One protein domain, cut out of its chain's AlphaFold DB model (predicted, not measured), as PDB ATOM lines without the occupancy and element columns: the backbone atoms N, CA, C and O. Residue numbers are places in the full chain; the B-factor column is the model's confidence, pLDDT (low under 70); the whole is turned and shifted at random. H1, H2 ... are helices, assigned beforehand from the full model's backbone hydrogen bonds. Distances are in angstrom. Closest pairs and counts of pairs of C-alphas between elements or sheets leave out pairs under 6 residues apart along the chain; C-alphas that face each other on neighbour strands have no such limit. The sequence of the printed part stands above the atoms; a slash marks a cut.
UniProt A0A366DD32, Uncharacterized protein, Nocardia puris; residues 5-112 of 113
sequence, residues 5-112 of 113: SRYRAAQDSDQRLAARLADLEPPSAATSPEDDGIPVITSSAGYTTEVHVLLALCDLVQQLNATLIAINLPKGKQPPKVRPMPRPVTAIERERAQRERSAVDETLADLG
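AT A GLANCE: This is residues 5 to 112 of the 113 residues of an uncharacterized protein of Nocardia puris (UniProt A0A366DD32). Two long helices, H3 and H4, spread as separate arms of a loose, flat frame, with the short helices H1 and H2 near the start of H4, where H2 packs on its residues 91 to 96. A long stretch with no named element, residues 72 to 90, turns at the far end of H3 and folds back beside that helix to reach H4, and another, residues 23 to 48, winds from H2 to the start of H3; residues 72 to 77 and 102 to 112 stick out. The printed part has 108 residues with four named helices, in the order H1, H2, H3, H4, and no named strand; the class is all helix. The whole is loose, with a radius of gyration of the C-alphas of 17.9 A, and spans 52 by 47 by 21 A.

IN THESE COORDINATES: H1 is residues 5 to 11, 10.0 A from first to last C-alpha, and begins at C-alpha 5 at (118.514, 81.947, 131.014). H2 is residues 15 to 22, 10.3 A long. H3, the longest helix, is residues 49 to 71 and measures 33.0 A, from C-alpha 49 at (107.315, 82.888, 126.538) to C-alpha 71 at (81.735, 64.217, 117.309). H4 is residues 91 to 110, 28.6 A long, and ends at C-alpha 110 at (92.417, 61.295, 159.364).

HOW THE PARTS SIT: H1 and H2 are close but not clearly touching; their closest C-alphas, those of Gln 11 and Leu 17, are 7.2 A apart. Their lines are about perpendicular, at 82 degrees. H2 and H4 touch, H4 with residues 91 to 96 alone; the closest C-alphas, those of Ala 18 and Ile 92, are 4.6 A apart. They run the same way at a steep tilt of 67 degrees. H1 and H4 are apart, but only just, with a closest distance between C-alphas of 8.4 A. H3 touches no helix and is apart from H1, H2 and H4. In H1, H3 and H4 every O i to N i+4 pair is within hydrogen-bond range; in H2 it is 3 of 4.

THE WHOLE: The two C-alphas farthest apart are those of Tyr 7 and Lys 75, at 52.9 A. Residues 72 to 77 stand free, and so do residues 102 to 112, of which 102 to 110 belong to H4; the body without them spans 48 by 30 by 20 A. The printed part has no cut. The link from H1 to H2 is tight, with 3 residues; those from H2 to H3 and from H3 to H4 are long, with 26 and 19 residues. The mean pLDDT of the printed part is 73.7, and 35 residues are under 70: residues 5 to 12, 22, 25 to 46, 91 to 93 and 112.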
ATOM      1  N   SER A   5     119.338  83.151 131.159       58.09
ATOM      2  CA  SER A   5     118.514  81.947 131.014       58.09
ATOM      3  C   SER A   5     119.146  80.707 131.662       58.09
ATOM      4  O   SER A   5     118.434  79.945 132.307       58.09
ATOM      5  N   ARG A   6     120.475  80.524 131.585       56.81
ATOM      6  CA  ARG A   6     121.135  79.357 132.211       56.81
ATOM      7  C   ARG A   6     121.196  79.462 133.730       56.81
ATOM      8  O   ARG A   6     121.069  78.458 134.414       56.81
ATOM      9  N   TYR A   7     121.383  80.678 134.241       59.00
ATOM     10  CA  TYR A   7     121.395  80.938 135.677       59.00
ATOM     11  C   TYR A   7     119.998  80.761 136.287       59.00
ATOM     12  O   TYR A   7     119.868  80.089 137.303       59.00
ATOM     13  N   ARG A   8     118.949  81.272 135.625       62.81
ATOM     14  CA  ARG A   8     117.558  81.036 136.047       62.81
ATOM     15  C   ARG A   8     117.181  79.557 135.992       62.81
ATOM     16  O   ARG A   8     116.703  79.040 136.985       62.81
ATOM     17  N   ALA A   9     117.528  78.843 134.921       63.28
ATOM     18  CA  ALA A   9     117.275  77.401 134.843       63.28
ATOM     19  C   ALA A   9     118.014  76.581 135.920       63.28
ATOM     20  O   ALA A   9     117.532  75.535 136.357       63.28
ATOM     21  N   ALA A  10     119.187  77.045 136.366       65.31
ATOM     22  CA  ALA A  10     119.906  76.438 137.482       65.31
ATOM     23  C   ALA A  10     119.211  76.702 138.830       65.31
ATOM     24  O   ALA A  10     119.146  75.806 139.663       65.31
ATOM     25  N   GLN A  11     118.650  77.897 139.031       69.75
ATOM     26  CA  GLN A  11     117.840  78.205 140.215       69.75
ATOM     27  C   GLN A  11     116.524  77.420 140.220       69.75
ATOM     28  O   GLN A  11     116.161  76.850 141.243       69.75
ATOM     29  N   ASP A  12     115.873  77.306 139.063       66.69
ATOM     30  CA  ASP A  12     114.635  76.545 138.885       66.69
ATOM     31  C   ASP A  12     114.819  75.047 139.145       66.69
ATOM     32  O   ASP A  12     113.838  74.348 139.347       66.69
ATOM     33  N   SER A  13     116.048  74.524 139.131       70.69
ATOM     34  CA  SER A  13     116.335  73.111 139.419       70.69
ATOM     35  C   SER A  13     116.892  72.870 140.828       70.69
ATOM     36  O   SER A  13     117.045  71.712 141.226       70.69
ATOM     37  N   ASP A  14     117.155  73.925 141.609       76.00
ATOM     38  CA  ASP A  14     117.687  73.820 142.970       76.00
ATOM     39  C   ASP A  14     116.574  73.548 143.994       76.00
ATOM     40  O   ASP A  14     115.787  74.419 144.366       76.00
ATOM     41  N   GLN A  15     116.546  72.318 144.507       70.94
ATOM     42  CA  GLN A  15     115.571  71.864 145.501       70.94
ATOM     43  C   GLN A  15     115.687  72.578 146.854       70.94
ATOM     44  O   GLN A  15     114.685  72.746 147.543       70.94
ATOM     45  N   ARG A  16     116.891  72.996 147.270       74.88
ATOM     46  CA  ARG A  16     117.071  73.669 148.570       74.88
ATOM     47  C   ARG A  16     116.568  75.102 148.523       74.88
ATOM     48  O   ARG A  16     116.059  75.604 149.524       74.88
ATOM     49  N   LEU A  17     116.743  75.754 147.376       73.19
ATOM     50  CA  LEU A  17     116.173  77.068 147.119       73.19
ATOM     51  C   LEU A  17     114.648  76.979 147.019       73.19
ATOM     52  O   LEU A  17     113.966  77.797 147.633       73.19
ATOM     53  N   ALA A  18     114.134  75.958 146.324       72.19
ATOM     54  CA  ALA A  18     112.702  75.708 146.200       72.19
ATOM     55  C   ALA A  18     112.010  75.575 147.564       72.19
ATOM     56  O   ALA A  18     111.093  76.347 147.830       72.19
ATOM     57  N   ALA A  19     112.559  74.745 148.464       73.44
ATOM     58  CA  ALA A  19     112.037  74.552 149.823       73.44
ATOM     59  C   ALA A  19     111.835  75.857 150.593       73.44
ATOM     60  O   ALA A  19     110.810  76.068 151.234       73.44
ATOM     61  N   ARG A  20     112.802  76.773 150.488       76.56
ATOM     62  CA  ARG A  20     112.731  78.071 151.168       76.56
ATOM     63  C   ARG A  20     111.738  79.030 150.524       76.56
ATOM     64  O   ARG A  20     111.205  79.887 151.218       76.56
ATOM     65  N   LEU A  21     111.535  78.939 149.211       72.62
ATOM     66  CA  LEU A  21     110.578  79.780 148.492       72.62
ATOM     67  C   LEU A  21     109.140  79.303 148.717       72.62
ATOM     68  O   LEU A  21     108.267  80.139 148.935       72.62
ATOM     69  N   ALA A  22     108.912  77.989 148.766       69.81
ATOM     70  CA  ALA A  22     107.611  77.408 149.094       69.81
ATOM     71  C   ALA A  22     107.126  77.785 150.506       69.81
ATOM     72  O   ALA A  22     105.924  77.850 150.743       69.81
ATOM     73  N   ASP A  23     108.041  78.076 151.435       76.44
ATOM     74  CA  ASP A  23     107.705  78.569 152.778       76.44
ATOM     75  C   ASP A  23     107.299  80.057 152.805       76.44
ATOM     76  O   ASP A  23     106.707  80.517 153.782       76.44
ATOM     77  N   LEU A  24     107.625  80.827 151.758       75.06
ATOM     78  CA  LEU A  24     107.396  82.276 151.677       75.06
ATOM     79  C   LEU A  24     106.176  82.660 150.823       75.06
ATOM     80  O   LEU A  24     105.691  83.786 150.942       75.06
ATOM     81  N   GLU A  25     105.692  81.770 149.952       59.22
ATOM     82  CA  GLU A  25     104.631  82.073 148.987       59.22
ATOM     83  C   GLU A  25     103.247  81.587 149.477       59.22
ATOM     84  O   GLU A  25     103.118  80.448 149.933       59.22
ATOM     85  N   PRO A  26     102.183  82.415 149.405       53.59
ATOM     86  CA  PRO A  26     100.826  81.967 149.715       53.59
ATOM     87  C   PRO A  26     100.330  80.956 148.664       53.59
ATOM     88  O   PRO A  26     100.777  80.991 147.516       53.59
ATOM     89  N   PRO A  27      99.369  80.075 149.003       54.28
ATOM     90  CA  PRO A  27      98.885  79.050 148.083       54.28
ATOM     91  C   PRO A  27      98.191  79.684 146.863       54.28
ATOM     92  O   PRO A  27      97.027  80.070 146.915       54.28
ATOM     93  N   SER A  28      98.913  79.808 145.749       48.12
ATOM     94  CA  SER A  28      98.372  80.178 144.429       48.12
ATOM     95  C   SER A  28      97.640  78.980 143.808       48.12
ATOM     96  O   SER A  28      97.997  77.861 144.118       48.12
ATOM     97  N   ALA A  29      96.629  79.112 142.949       42.59
ATOM     98  CA  ALA A  29      95.933  77.945 142.376       42.59
ATOM     99  C   ALA A  29      96.887  77.051 141.542       42.59
ATOM    100  O   ALA A  29      97.420  77.492 140.527       42.59
ATOM    101  N   ALA A  30      97.126  75.807 141.978       47.53
ATOM    102  CA  ALA A  30      97.921  74.833 141.228       47.53
ATOM    103  C   ALA A  30      97.134  74.313 140.020       47.53
ATOM    104  O   ALA A  30      95.955  73.974 140.130       47.53
ATOM    105  N   THR A  31      97.800  74.200 138.874       45.47
ATOM    106  CA  THR A  31      97.294  73.440 137.730       45.47
ATOM    107  C   THR A  31      97.481  71.955 138.041       45.47
ATOM    108  O   THR A  31      98.615  71.482 138.085       45.47
ATOM    109  N   SER A  32      96.393  71.225 138.298       41.66
ATOM    110  CA  SER A  32      96.436  69.786 138.586       41.66
ATOM    111  C   SER A  32      97.095  69.009 137.435       41.66
ATOM    112  O   SER A  32      96.615  69.102 136.303       41.66
ATOM    113  N   PRO A  33      98.164  68.229 137.678       45.75
ATOM    114  CA  PRO A  33      98.675  67.306 136.677       45.75
ATOM    115  C   PRO A  33      97.761  66.073 136.599       45.75
ATOM    116  O   PRO A  33      97.487  65.434 137.609       45.75
ATOM    117  N   GLU A  34      97.307  65.724 135.393       47.94
ATOM    118  CA  GLU A  34      96.489  64.530 135.096       47.94
ATOM    119  C   GLU A  34      97.284  63.200 135.162       47.94
ATOM    120  O   GLU A  34      96.917  62.224 134.509       47.94
ATOM    121  N   ASP A  35      98.384  63.142 135.921       47.69
ATOM    122  CA  ASP A  35      99.228  61.949 136.045       47.69
ATOM    123  C   ASP A  35      99.558  61.672 137.521       47.69
ATOM    124  O   ASP A  35     100.036  62.546 138.248       47.69
ATOM    125  N   ASP A  36      99.339  60.432 137.968       51.25
ATOM    126  CA  ASP A  36      99.516  59.974 139.358       51.25
ATOM    127  C   ASP A  36     100.999  59.930 139.801       51.25
ATOM    128  O   ASP A  36     101.336  59.459 140.889       51.25
ATOM    129  N   GLY A  37     101.922  60.544 139.051       54.06
ATOM    130  CA  GLY A  37     103.345  60.690 139.382       54.06
ATOM    131  C   GLY A  37     103.741  62.078 139.907       54.06
ATOM    132  O   GLY A  37     103.206  63.098 139.484       54.06
ATOM    133  N   ILE A  38     104.717  62.131 140.822       57.75
ATOM    134  CA  ILE A  38     105.389  63.392 141.188       57.75
ATOM    135  C   ILE A  38     106.091  63.913 139.924       57.75
ATOM    136  O   ILE A  38     106.883  63.167 139.338       57.75
ATOM    137  N   PRO A  39     105.844  65.160 139.490       59.94
ATOM    138  CA  PRO A  39     106.377  65.640 138.227       59.94
ATOM    139  C   PRO A  39     107.912  65.697 138.257       59.94
ATOM    140  O   PRO A  39     108.537  66.107 139.241       59.94
ATOM    141  N   VAL A  40     108.540  65.248 137.168       64.69
ATOM    142  CA  VAL A  40     110.002  65.202 137.037       64.69
ATOM    143  C   VAL A  40     110.522  66.606 136.733       64.69
ATOM    144  O   VAL A  40     110.075  67.236 135.777       64.69
ATOM    145  N   ILE A  41     111.501  67.075 137.520       58.91
ATOM    146  CA  ILE A  41     112.176  68.355 137.256       58.91
ATOM    147  C   ILE A  41     112.802  68.273 135.870       58.91
ATOM    148  O   ILE A  41     113.634  67.407 135.595       58.91
ATOM    149  N   THR A  42     112.405  69.189 135.005       63.50
ATOM    150  CA  THR A  42     112.892  69.283 133.633       63.50
ATOM    151  C   THR A  42     113.481  70.668 133.440       63.50
ATOM    152  O   THR A  42     113.005  71.649 134.005       63.50
ATOM    153  N   SER A  43     114.588  70.753 132.705       69.12
ATOM    154  CA  SER A  43     115.295  72.025 132.568       69.12
ATOM    155  C   SER A  43     114.406  73.058 131.875       69.12
ATOM    156  O   SER A  43     113.931  72.820 130.766       69.12
ATOM    157  N   SER A  44     114.247  74.230 132.491       67.88
ATOM    158  CA  SER A  44     113.612  75.403 131.879       67.88
ATOM    159  C   SER A  44     114.544  76.137 130.900       67.88
ATOM    160  O   SER A  44     114.183  77.174 130.338       67.88
ATOM    161  N   ALA A  45     115.761  75.627 130.661       66.81
ATOM    162  CA  ALA A  45     116.709  76.248 129.745       66.81
ATOM    163  C   ALA A  45     116.139  76.290 128.318       66.81
ATOM    164  O   ALA A  45     115.881  75.259 127.704       66.81
ATOM    165  N   GLY A  46     115.970  77.500 127.779       66.69
ATOM    166  CA  GLY A  46     115.355  77.708 126.464       66.69
ATOM    167  C   GLY A  46     113.823  77.703 126.464       66.69
ATOM    168  O   GLY A  46     113.230  77.875 125.403       66.69
ATOM    169  N   TYR A  47     113.176  77.572 127.625       71.00
ATOM    170  CA  TYR A  47     111.737  77.781 127.757       71.00
ATOM    171  C   TYR A  47     111.432  79.274 127.843       71.00
ATOM    172  O   TYR A  47     111.454  79.882 128.913       71.00
ATOM    173  N   THR A  48     111.215  79.889 126.686       77.94
ATOM    174  CA  THR A  48     110.800  81.291 126.600       77.94
ATOM    175  C   THR A  48     109.280  81.401 126.512       77.94
ATOM    176  O   THR A  48     108.576  80.415 126.280       77.94
ATOM    177  N   THR A  49     108.752  82.615 126.673       74.38
ATOM    178  CA  THR A  49     107.315  82.888 126.538       74.38
ATOM    179  C   THR A  49     106.787  82.479 125.160       74.38
ATOM    180  O   THR A  49     105.688  81.943 125.055       74.38
ATOM    181  N   GLU A  50     107.576  82.662 124.101       76.75
ATOM    182  CA  GLU A  50     107.212  82.245 122.745       76.75
ATOM    183  C   GLU A  50     107.061  80.721 122.648       76.75
ATOM    184  O   GLU A  50     106.098  80.235 122.061       76.75
ATOM    185  N   VAL A  51     107.969  79.963 123.277       78.31
ATOM    186  CA  VAL A  51     107.884  78.495 123.352       78.31
ATOM    187  C   VAL A  51     106.665  78.068 124.172       78.31
ATOM    188  O   VAL A  51     105.953  77.150 123.773       78.31
ATOM    189  N   HIS A  52     106.370  78.756 125.277       80.69
ATOM    190  CA  HIS A  52     105.172  78.501 126.079       80.69
ATOM    191  C   HIS A  52     103.880  78.681 125.268       80.69
ATOM    192  O   HIS A  52     103.002  77.815 125.301       80.69
ATOM    193  N   VAL A  53     103.771  79.786 124.524       82.94
ATOM    194  CA  VAL A  53     102.616  80.070 123.659       82.94
ATOM    195  C   VAL A  53     102.528  79.051 122.523       82.94
ATOM    196  O   VAL A  53     101.439  78.564 122.230       82.94
ATOM    197  N   LEU A  54     103.659  78.672 121.921       86.31
ATOM    198  CA  LEU A  54     103.694  77.651 120.875       86.31
ATOM    199  C   LEU A  54     103.165  76.303 121.381       86.31
ATOM    200  O   LEU A  54     102.324  75.696 120.723       86.31
ATOM    201  N   LEU A  55     103.602  75.857 122.561       85.75
ATOM    202  CA  LEU A  55     103.093  74.625 123.167       85.75
ATOM    203  C   LEU A  55     101.597  74.718 123.474       85.75
ATOM    204  O   LEU A  55     100.867  73.774 123.193       85.75
ATOM    205  N   ALA A  56     101.121  75.862 123.978       85.88
ATOM    206  CA  ALA A  56      99.695  76.075 124.217       85.88
ATOM    207  C   ALA A  56      98.870  75.991 122.921       85.88
ATOM    208  O   ALA A  56      97.798  75.388 122.908       85.88
ATOM    209  N   LEU A  57      99.379  76.535 121.812       88.94
ATOM    210  CA  LEU A  57      98.745  76.380 120.503       88.94
ATOM    211  C   LEU A  57      98.722  74.913 120.057       88.94
ATOM    212  O   LEU A  57      97.698  74.449 119.559       88.94
ATOM    213  N   CYS A  58      99.810  74.167 120.259       88.88
ATOM    214  CA  CYS A  58      99.846  72.738 119.954       88.88
ATOM    215  C   CYS A  58      98.808  71.946 120.765       88.88
ATOM    216  O   CYS A  58      98.098  71.125 120.182       88.88
ATOM    217  N   ASP A  59      98.678  72.218 122.065       89.00
ATOM    218  CA  ASP A  59      97.684  71.578 122.938       89.00
ATOM    219  C   ASP A  59      96.253  71.856 122.440       89.00
ATOM    220  O   ASP A  59      95.446  70.935 122.291       89.00
ATOM    221  N   LEU A  60      95.952  73.112 122.086       90.94
ATOM    222  CA  LEU A  60      94.644  73.508 121.547       90.94
ATOM    223  C   LEU A  60      94.329  72.822 120.214       90.94
ATOM    224  O   LEU A  60      93.195  72.402 119.986       90.94
ATOM    225  N   VAL A  61      95.322  72.662 119.336       92.00
ATOM    226  CA  VAL A  61      95.151  71.934 118.069       92.00
ATOM    227  C   VAL A  61      94.883  70.448 118.323       92.00
ATOM    228  O   VAL A  61      94.013  69.864 117.674       92.00
ATOM    229  N   GLN A  62      95.572  69.823 119.283       90.31
ATOM    230  CA  GLN A  62      95.287  68.436 119.666       90.31
ATOM    231  C   GLN A  62      93.872  68.287 120.232       90.31
ATOM    232  O   GLN A  62      93.162  67.348 119.868       90.31
ATOM    233  N   GLN A  63      93.434  69.233 121.064       90.25
ATOM    234  CA  GLN A  63      92.085  69.256 121.620       90.25
ATOM    235  C   GLN A  63      91.020  69.456 120.535       90.25
ATOM    236  O   GLN A  63      90.002  68.761 120.526       90.25
ATOM    237  N   LEU A  64      91.266  70.339 119.568       92.31
ATOM    238  CA  LEU A  64      90.388  70.517 118.413       92.31
ATOM    239  C   LEU A  64      90.278  69.223 117.593       92.31
ATOM    240  O   LEU A  64      89.183  68.798 117.237       92.31
ATOM    241  N   ASN A  65      91.392  68.537 117.347       90.44
ATOM    242  CA  ASN A  65      91.365  67.267 116.622       90.44
ATOM    243  C   ASN A  65      90.613  66.180 117.399       90.44
ATOM    244  O   ASN A  65      89.781  65.476 116.830       90.44
ATOM    245  N   ALA A  66      90.860  66.059 118.704       90.50
ATOM    246  CA  ALA A  66      90.170  65.089 119.546       90.50
ATOM    247  C   ALA A  66      88.659  65.351 119.614       90.50
ATOM    248  O   ALA A  66      87.875  64.405 119.544       90.50
ATOM    249  N   THR A  67      88.239  66.618 119.686       90.19
ATOM    250  CA  THR A  67      86.817  66.996 119.685       90.19
ATOM    251  C   THR A  67      86.149  66.708 118.341       90.19
ATOM    252  O   THR A  67      85.070  66.118 118.320       90.19
ATOM    253  N   LEU A  68      86.803  67.012 117.213       91.06
ATOM    254  CA  LEU A  68      86.298  66.652 115.882       91.06
ATOM    255  C   LEU A  68      86.148  65.135 115.716       91.06
ATOM    256  O   LEU A  68      85.143  64.668 115.177       91.06
ATOM    257  N   ILE A  69      87.111  64.355 116.211       89.50
ATOM    258  CA  ILE A  69      87.037  62.890 116.211       89.50
ATOM    259  C   ILE A  69      85.884  62.411 117.101       89.50
ATOM    260  O   ILE A  69      85.117  61.549 116.681       89.50
ATOM    261  N   ALA A  70      85.724  62.985 118.297       89.12
ATOM    262  CA  ALA A  70      84.670  62.618 119.241       89.12
ATOM    263  C   ALA A  70      83.262  62.810 118.660       89.12
ATOM    264  O   ALA A  70      82.406  61.948 118.838       89.12
ATOM    265  N   ILE A  71      83.033  63.907 117.931       89.88
ATOM    266  CA  ILE A  71      81.735  64.217 117.309       89.88
ATOM    267  C   ILE A  71      81.400  63.228 116.182       89.88
ATOM    268  O   ILE A  71      80.242  62.859 116.007       89.88
ATOM    269  N   ASN A  72      82.406  62.783 115.426       88.81
ATOM    270  CA  ASN A  72      82.224  61.891 114.277       88.81
ATOM    271  C   ASN A  72      82.318  60.396 114.635       88.81
ATOM    272  O   ASN A  72      82.264  59.535 113.753       88.81
ATOM    273  N   LEU A  73      82.486  60.062 115.915       89.62
ATOM    274  CA  LEU A  73      82.678  58.687 116.351       89.62
ATOM    275  C   LEU A  73      81.338  57.931 116.414       89.62
ATOM    276  O   LEU A  73      80.355  58.444 116.954       89.62
ATOM    277  N   PRO A  74      81.266  56.680 115.922       87.38
ATOM    278  CA  PRO A  74      80.084  55.852 116.120       87.38
ATOM    279  C   PRO A  74      79.863  55.553 117.609       87.38
ATOM    280  O   PRO A  74      80.812  55.436 118.391       87.38
ATOM    281  N   LYS A  75      78.589  55.392 117.989       84.44
ATOM    282  CA  LYS A  75      78.174  55.111 119.371       84.44
ATOM    283  C   LYS A  75      78.942  53.908 119.937       84.44
ATOM    284  O   LYS A  75      79.025  52.867 119.292       84.44
ATOM    285  N   GLY A  76      79.486  54.063 121.145       80.69
ATOM    286  CA  GLY A  76      80.219  53.011 121.862       80.69
ATOM    287  C   GLY A  76      81.738  53.019 121.669       80.69
ATOM    288  O   GLY A  76      82.426  52.241 122.326       80.69
ATOM    289  N   LYS A  77      82.289  53.896 120.821       84.00
ATOM    290  CA  LYS A  77      83.740  54.122 120.753       84.00
ATOM    291  C   LYS A  77      84.155  55.275 121.667       84.00
ATOM    292  O   LYS A  77      83.383  56.205 121.885       84.00
ATOM    293  N   GLN A  78      85.377  55.210 122.194       84.06
ATOM    294  CA  GLN A  78      85.944  56.269 123.030       84.06
ATOM    295  C   GLN A  78      86.787  57.237 122.189       84.06
ATOM    296  O   GLN A  78      87.540  56.781 121.322       84.06
ATOM    297  N   PRO A  79      86.681  58.554 122.433       83.25
ATOM    298  CA  PRO A  79      87.521  59.537 121.767       83.25
ATOM    299  C   PRO A  79      88.990  59.394 122.194       83.25
ATOM    300  O   PRO A  79      89.278  58.857 123.269       83.25
ATOM    301  N   PRO A  80      89.937  59.873 121.370       85.69
ATOM    302  CA  PRO A  80      91.345  59.879 121.739       85.69
ATOM    303  C   PRO A  80      91.556  60.749 122.982       85.69
ATOM    304  O   PRO A  80      91.034  61.861 123.074       85.69
ATOM    305  N   LYS A  81      92.342  60.240 123.934       86.00
ATOM    306  CA  LYS A  81      92.766  61.018 125.102       86.00
ATOM    307  C   LYS A  81      93.781  62.065 124.652       86.00
ATOM    308  O   LYS A  81      94.811  61.710 124.080       86.00
ATOM    309  N   VAL A  82      93.486  63.334 124.912       82.69
ATOM    310  CA  VAL A  82      94.437  64.429 124.708       82.69
ATOM    311  C   VAL A  82      95.469  64.346 125.823       82.69
ATOM    312  O   VAL A  82      95.104  64.222 126.986       82.69
ATOM    313  N   ARG A  83      96.751  64.365 125.464       81.25
ATOM    314  CA  ARG A  83      97.852  64.425 126.426       81.25
ATOM    315  C   ARG A  83      98.594  65.728 126.173       81.25
ATOM    316  O   ARG A  83      99.232  65.823 125.124       81.25
ATOM    317  N   PRO A  84      98.490  66.715 127.077       78.06
ATOM    318  CA  PRO A  84      99.200  67.974 126.926       78.06
ATOM    319  C   PRO A  84     100.695  67.737 126.730       78.06
ATOM    320  O   PRO A  84     101.272  66.798 127.290       78.06
ATOM    321  N   MET A  85     101.329  68.594 125.938       76.94
ATOM    322  CA  MET A  85     102.774  68.543 125.759       76.94
ATOM    323  C   MET A  85     103.479  68.772 127.107       76.94
ATOM    324  O   MET A  85     103.056  69.638 127.881       76.94
ATOM    325  N   PRO A  86     104.567  68.037 127.405       76.19
ATOM    326  CA  PRO A  86     105.267  68.180 128.673       76.19
ATOM    327  C   PRO A  86     105.842  69.595 128.796       76.19
ATOM    328  O   PRO A  86     106.644  70.031 127.964       76.19
ATOM    329  N   ARG A  87     105.421  70.321 129.834       77.31
ATOM    330  CA  ARG A  87     105.972  71.633 130.197       77.31
ATOM    331  C   ARG A  87     107.157  71.433 131.143       77.31
ATOM    332  O   ARG A  87     107.154  70.452 131.889       77.31
ATOM    333  N   PRO A  88     108.174  72.313 131.114       74.19
ATOM    334  CA  PRO A  88     109.249  72.231 132.080       74.19
ATOM    335  C   PRO A  88     108.687  72.464 133.473       74.19
ATOM    336  O   PRO A  88     107.953  73.425 133.690       74.19
ATOM    337  N   VAL A  89     109.036  71.570 134.387       70.06
ATOM    338  CA  VAL A  89     108.612  71.631 135.781       70.06
ATOM    339  C   VAL A  89     109.783  72.115 136.609       70.06
ATOM    340  O   VAL A  89     110.856  71.500 136.608       70.06
ATOM    341  N   THR A  90     109.562  73.210 137.323       71.25
ATOM    342  CA  THR A  90     110.527  73.773 138.264       71.25
ATOM    343  C   THR A  90     110.560  72.968 139.569       71.25
ATOM    344  O   THR A  90     109.624  72.255 139.935       71.25
ATOM    345  N   ALA A  91     111.656  73.076 140.316       69.75
ATOM    346  CA  ALA A  91     111.836  72.453 141.620       69.75
ATOM    347  C   ALA A  91     110.776  72.923 142.632       69.75
ATOM    348  O   ALA A  91     110.366  72.123 143.468       69.75
ATOM    349  N   ILE A  92     110.296  74.168 142.510       69.00
ATOM    350  CA  ILE A  92     109.219  74.740 143.335       69.00
ATOM    351  C   ILE A  92     107.893  74.034 143.047       69.00
ATOM    352  O   ILE A  92     107.237  73.549 143.964       69.00
ATOM    353  N   GLU A  93     107.513  73.913 141.773       66.56
ATOM    354  CA  GLU A  93     106.274  73.233 141.373       66.56
ATOM    355  C   GLU A  93     106.271  71.762 141.801       66.56
ATOM    356  O   GLU A  93     105.255  71.246 142.268       66.56
ATOM    357  N   ARG A  94     107.425  71.087 141.704       72.81
ATOM    358  CA  ARG A  94     107.571  69.709 142.181       72.81
ATOM    359  C   ARG A  94     107.396  69.599 143.692       72.81
ATOM    360  O   ARG A  94     106.687  68.709 144.155       72.81
ATOM    361  N   GLU A  95     108.079  70.443 144.454       71.00
ATOM    362  CA  GLU A  95     108.002  70.409 145.914       71.00
ATOM    363  C   GLU A  95     106.579  70.698 146.393       71.00
ATOM    364  O   GLU A  95     106.052  70.024 147.277       71.00
ATOM    365  N   ARG A  96     105.913  71.644 145.739       71.88
ATOM    366  CA  ARG A  96     104.523  71.959 146.006       71.88
ATOM    367  C   ARG A  96     103.595  70.772 145.746       71.88
ATOM    368  O   ARG A  96     102.812  70.426 146.625       71.88
ATOM    369  N   ALA A  97     103.713  70.116 144.590       71.06
ATOM    370  CA  ALA A  97     102.934  68.915 144.287       71.06
ATOM    371  C   ALA A  97     103.174  67.798 145.322       71.06
ATOM    372  O   ALA A  97     102.264  67.042 145.660       71.06
ATOM    373  N   GLN A  98     104.393  67.706 145.864       72.94
ATOM    374  CA  GLN A  98     104.727  66.762 146.927       72.94
ATOM    375  C   GLN A  98     104.076  67.127 148.272       72.94
ATOM    376  O   GLN A  98     103.570  66.233 148.954       72.94
ATOM    377  N   ARG A  99     104.038  68.416 148.644       77.81
ATOM    378  CA  ARG A  99     103.318  68.893 149.840       77.81
ATOM    379  C   ARG A  99     101.811  68.668 149.713       77.81
ATOM    380  O   ARG A  99     101.202  68.179 150.654       77.81
ATOM    381  N   GLU A 100     101.230  68.960 148.550       75.75
ATOM    382  CA  GLU A 100      99.801  68.745 148.288       75.75
ATOM    383  C   GLU A 100      99.423  67.263 148.398       75.75
ATOM    384  O   GLU A 100      98.447  66.942 149.069       75.75
ATOM    385  N   ARG A 101     100.226  66.345 147.839       76.94
ATOM    386  CA  ARG A 101     100.014  64.900 148.040       76.94
ATOM    387  C   ARG A 101     100.118  64.483 149.493       76.94
ATOM    388  O   ARG A 101      99.251  63.769 149.967       76.94
ATOM    389  N   SER A 102     101.149  64.955 150.192       77.38
ATOM    390  CA  SER A 102     101.343  64.614 151.604       77.38
ATOM    391  C   SER A 102     100.161  65.095 152.454       77.38
ATOM    392  O   SER A 102      99.704  64.365 153.323       77.38
ATOM    393  N   ALA A 103      99.628  66.285 152.161       79.81
ATOM    394  CA  ALA A 103      98.442  66.818 152.824       79.81
ATOM    395  C   ALA A 103      97.179  66.006 152.494       79.81
ATOM    396  O   ALA A 103      96.382  65.735 153.386       79.81
ATOM    397  N   VAL A 104      96.993  65.594 151.234       79.62
ATOM    398  CA  VAL A 104      95.884  64.709 150.844       79.62
ATOM    399  C   VAL A 104      95.984  63.370 151.575       79.62
ATOM    400  O   VAL A 104      95.003  62.951 152.181       79.62
ATOM    401  N   ASP A 105      97.158  62.740 151.588       77.44
ATOM    402  CA  ASP A 105      97.395  61.468 152.277       77.44
ATOM    403  C   ASP A 105      97.126  61.582 153.789       77.44
ATOM    404  O   ASP A 105      96.485  60.707 154.369       77.44
ATOM    405  N   GLU A 106      97.548  62.680 154.422       80.38
ATOM    406  CA  GLU A 106      97.269  62.969 155.834       80.38
ATOM    407  C   GLU A 106      95.762  63.150 156.081       80.38
ATOM    408  O   GLU A 106      95.202  62.529 156.981       80.38
ATOM    409  N   THR A 107      95.066  63.908 155.224       81.06
ATOM    410  CA  THR A 107      93.607  64.077 155.341       81.06
ATOM    411  C   THR A 107      92.833  62.778 155.120       81.06
ATOM    412  O   THR A 107      91.812  62.560 155.765       81.06
ATOM    413  N   LEU A 108      93.299  61.898 154.229       79.12
ATOM    414  CA  LEU A 108      92.685  60.590 153.999       79.12
ATOM    415  C   LEU A 108      92.894  59.667 155.202       79.12
ATOM    416  O   LEU A 108      91.937  59.030 155.647       79.12
ATOM    417  N   ALA A 109      94.096  59.681 155.785       80.94
ATOM    418  CA  ALA A 109      94.402  58.950 157.009       80.94
ATOM    419  C   ALA A 109      93.529  59.413 158.192       80.94
ATOM    420  O   ALA A 109      92.995  58.574 158.920       80.94
ATOM    421  N   ASP A 110      93.313  60.723 158.346       79.62
ATOM    422  CA  ASP A 110      92.417  61.295 159.364       79.62
ATOM    423  C   ASP A 110      90.945  60.901 159.152       79.62
ATOM    424  O   ASP A 110      90.187  60.733 160.111       79.62
ATOM    425  N   LEU A 111      90.529  60.725 157.895       83.75
ATOM    426  CA  LEU A 111      89.186  60.270 157.528       83.75
ATOM    427  C   LEU A 111      89.010  58.744 157.636       83.75
ATOM    428  O   LEU A 111      87.896  58.250 157.449       83.75
ATOM    429  N   GLY A 112      90.071  58.002 157.975       69.69
ATOM    430  CA  GLY A 112      90.044  56.548 158.143       69.69
ATOM    431  C   GLY A 112      89.879  55.767 156.835       69.69
ATOM    432  O   GLY A 112      89.348  54.653 156.869       69.69
TER     433      GLY A 112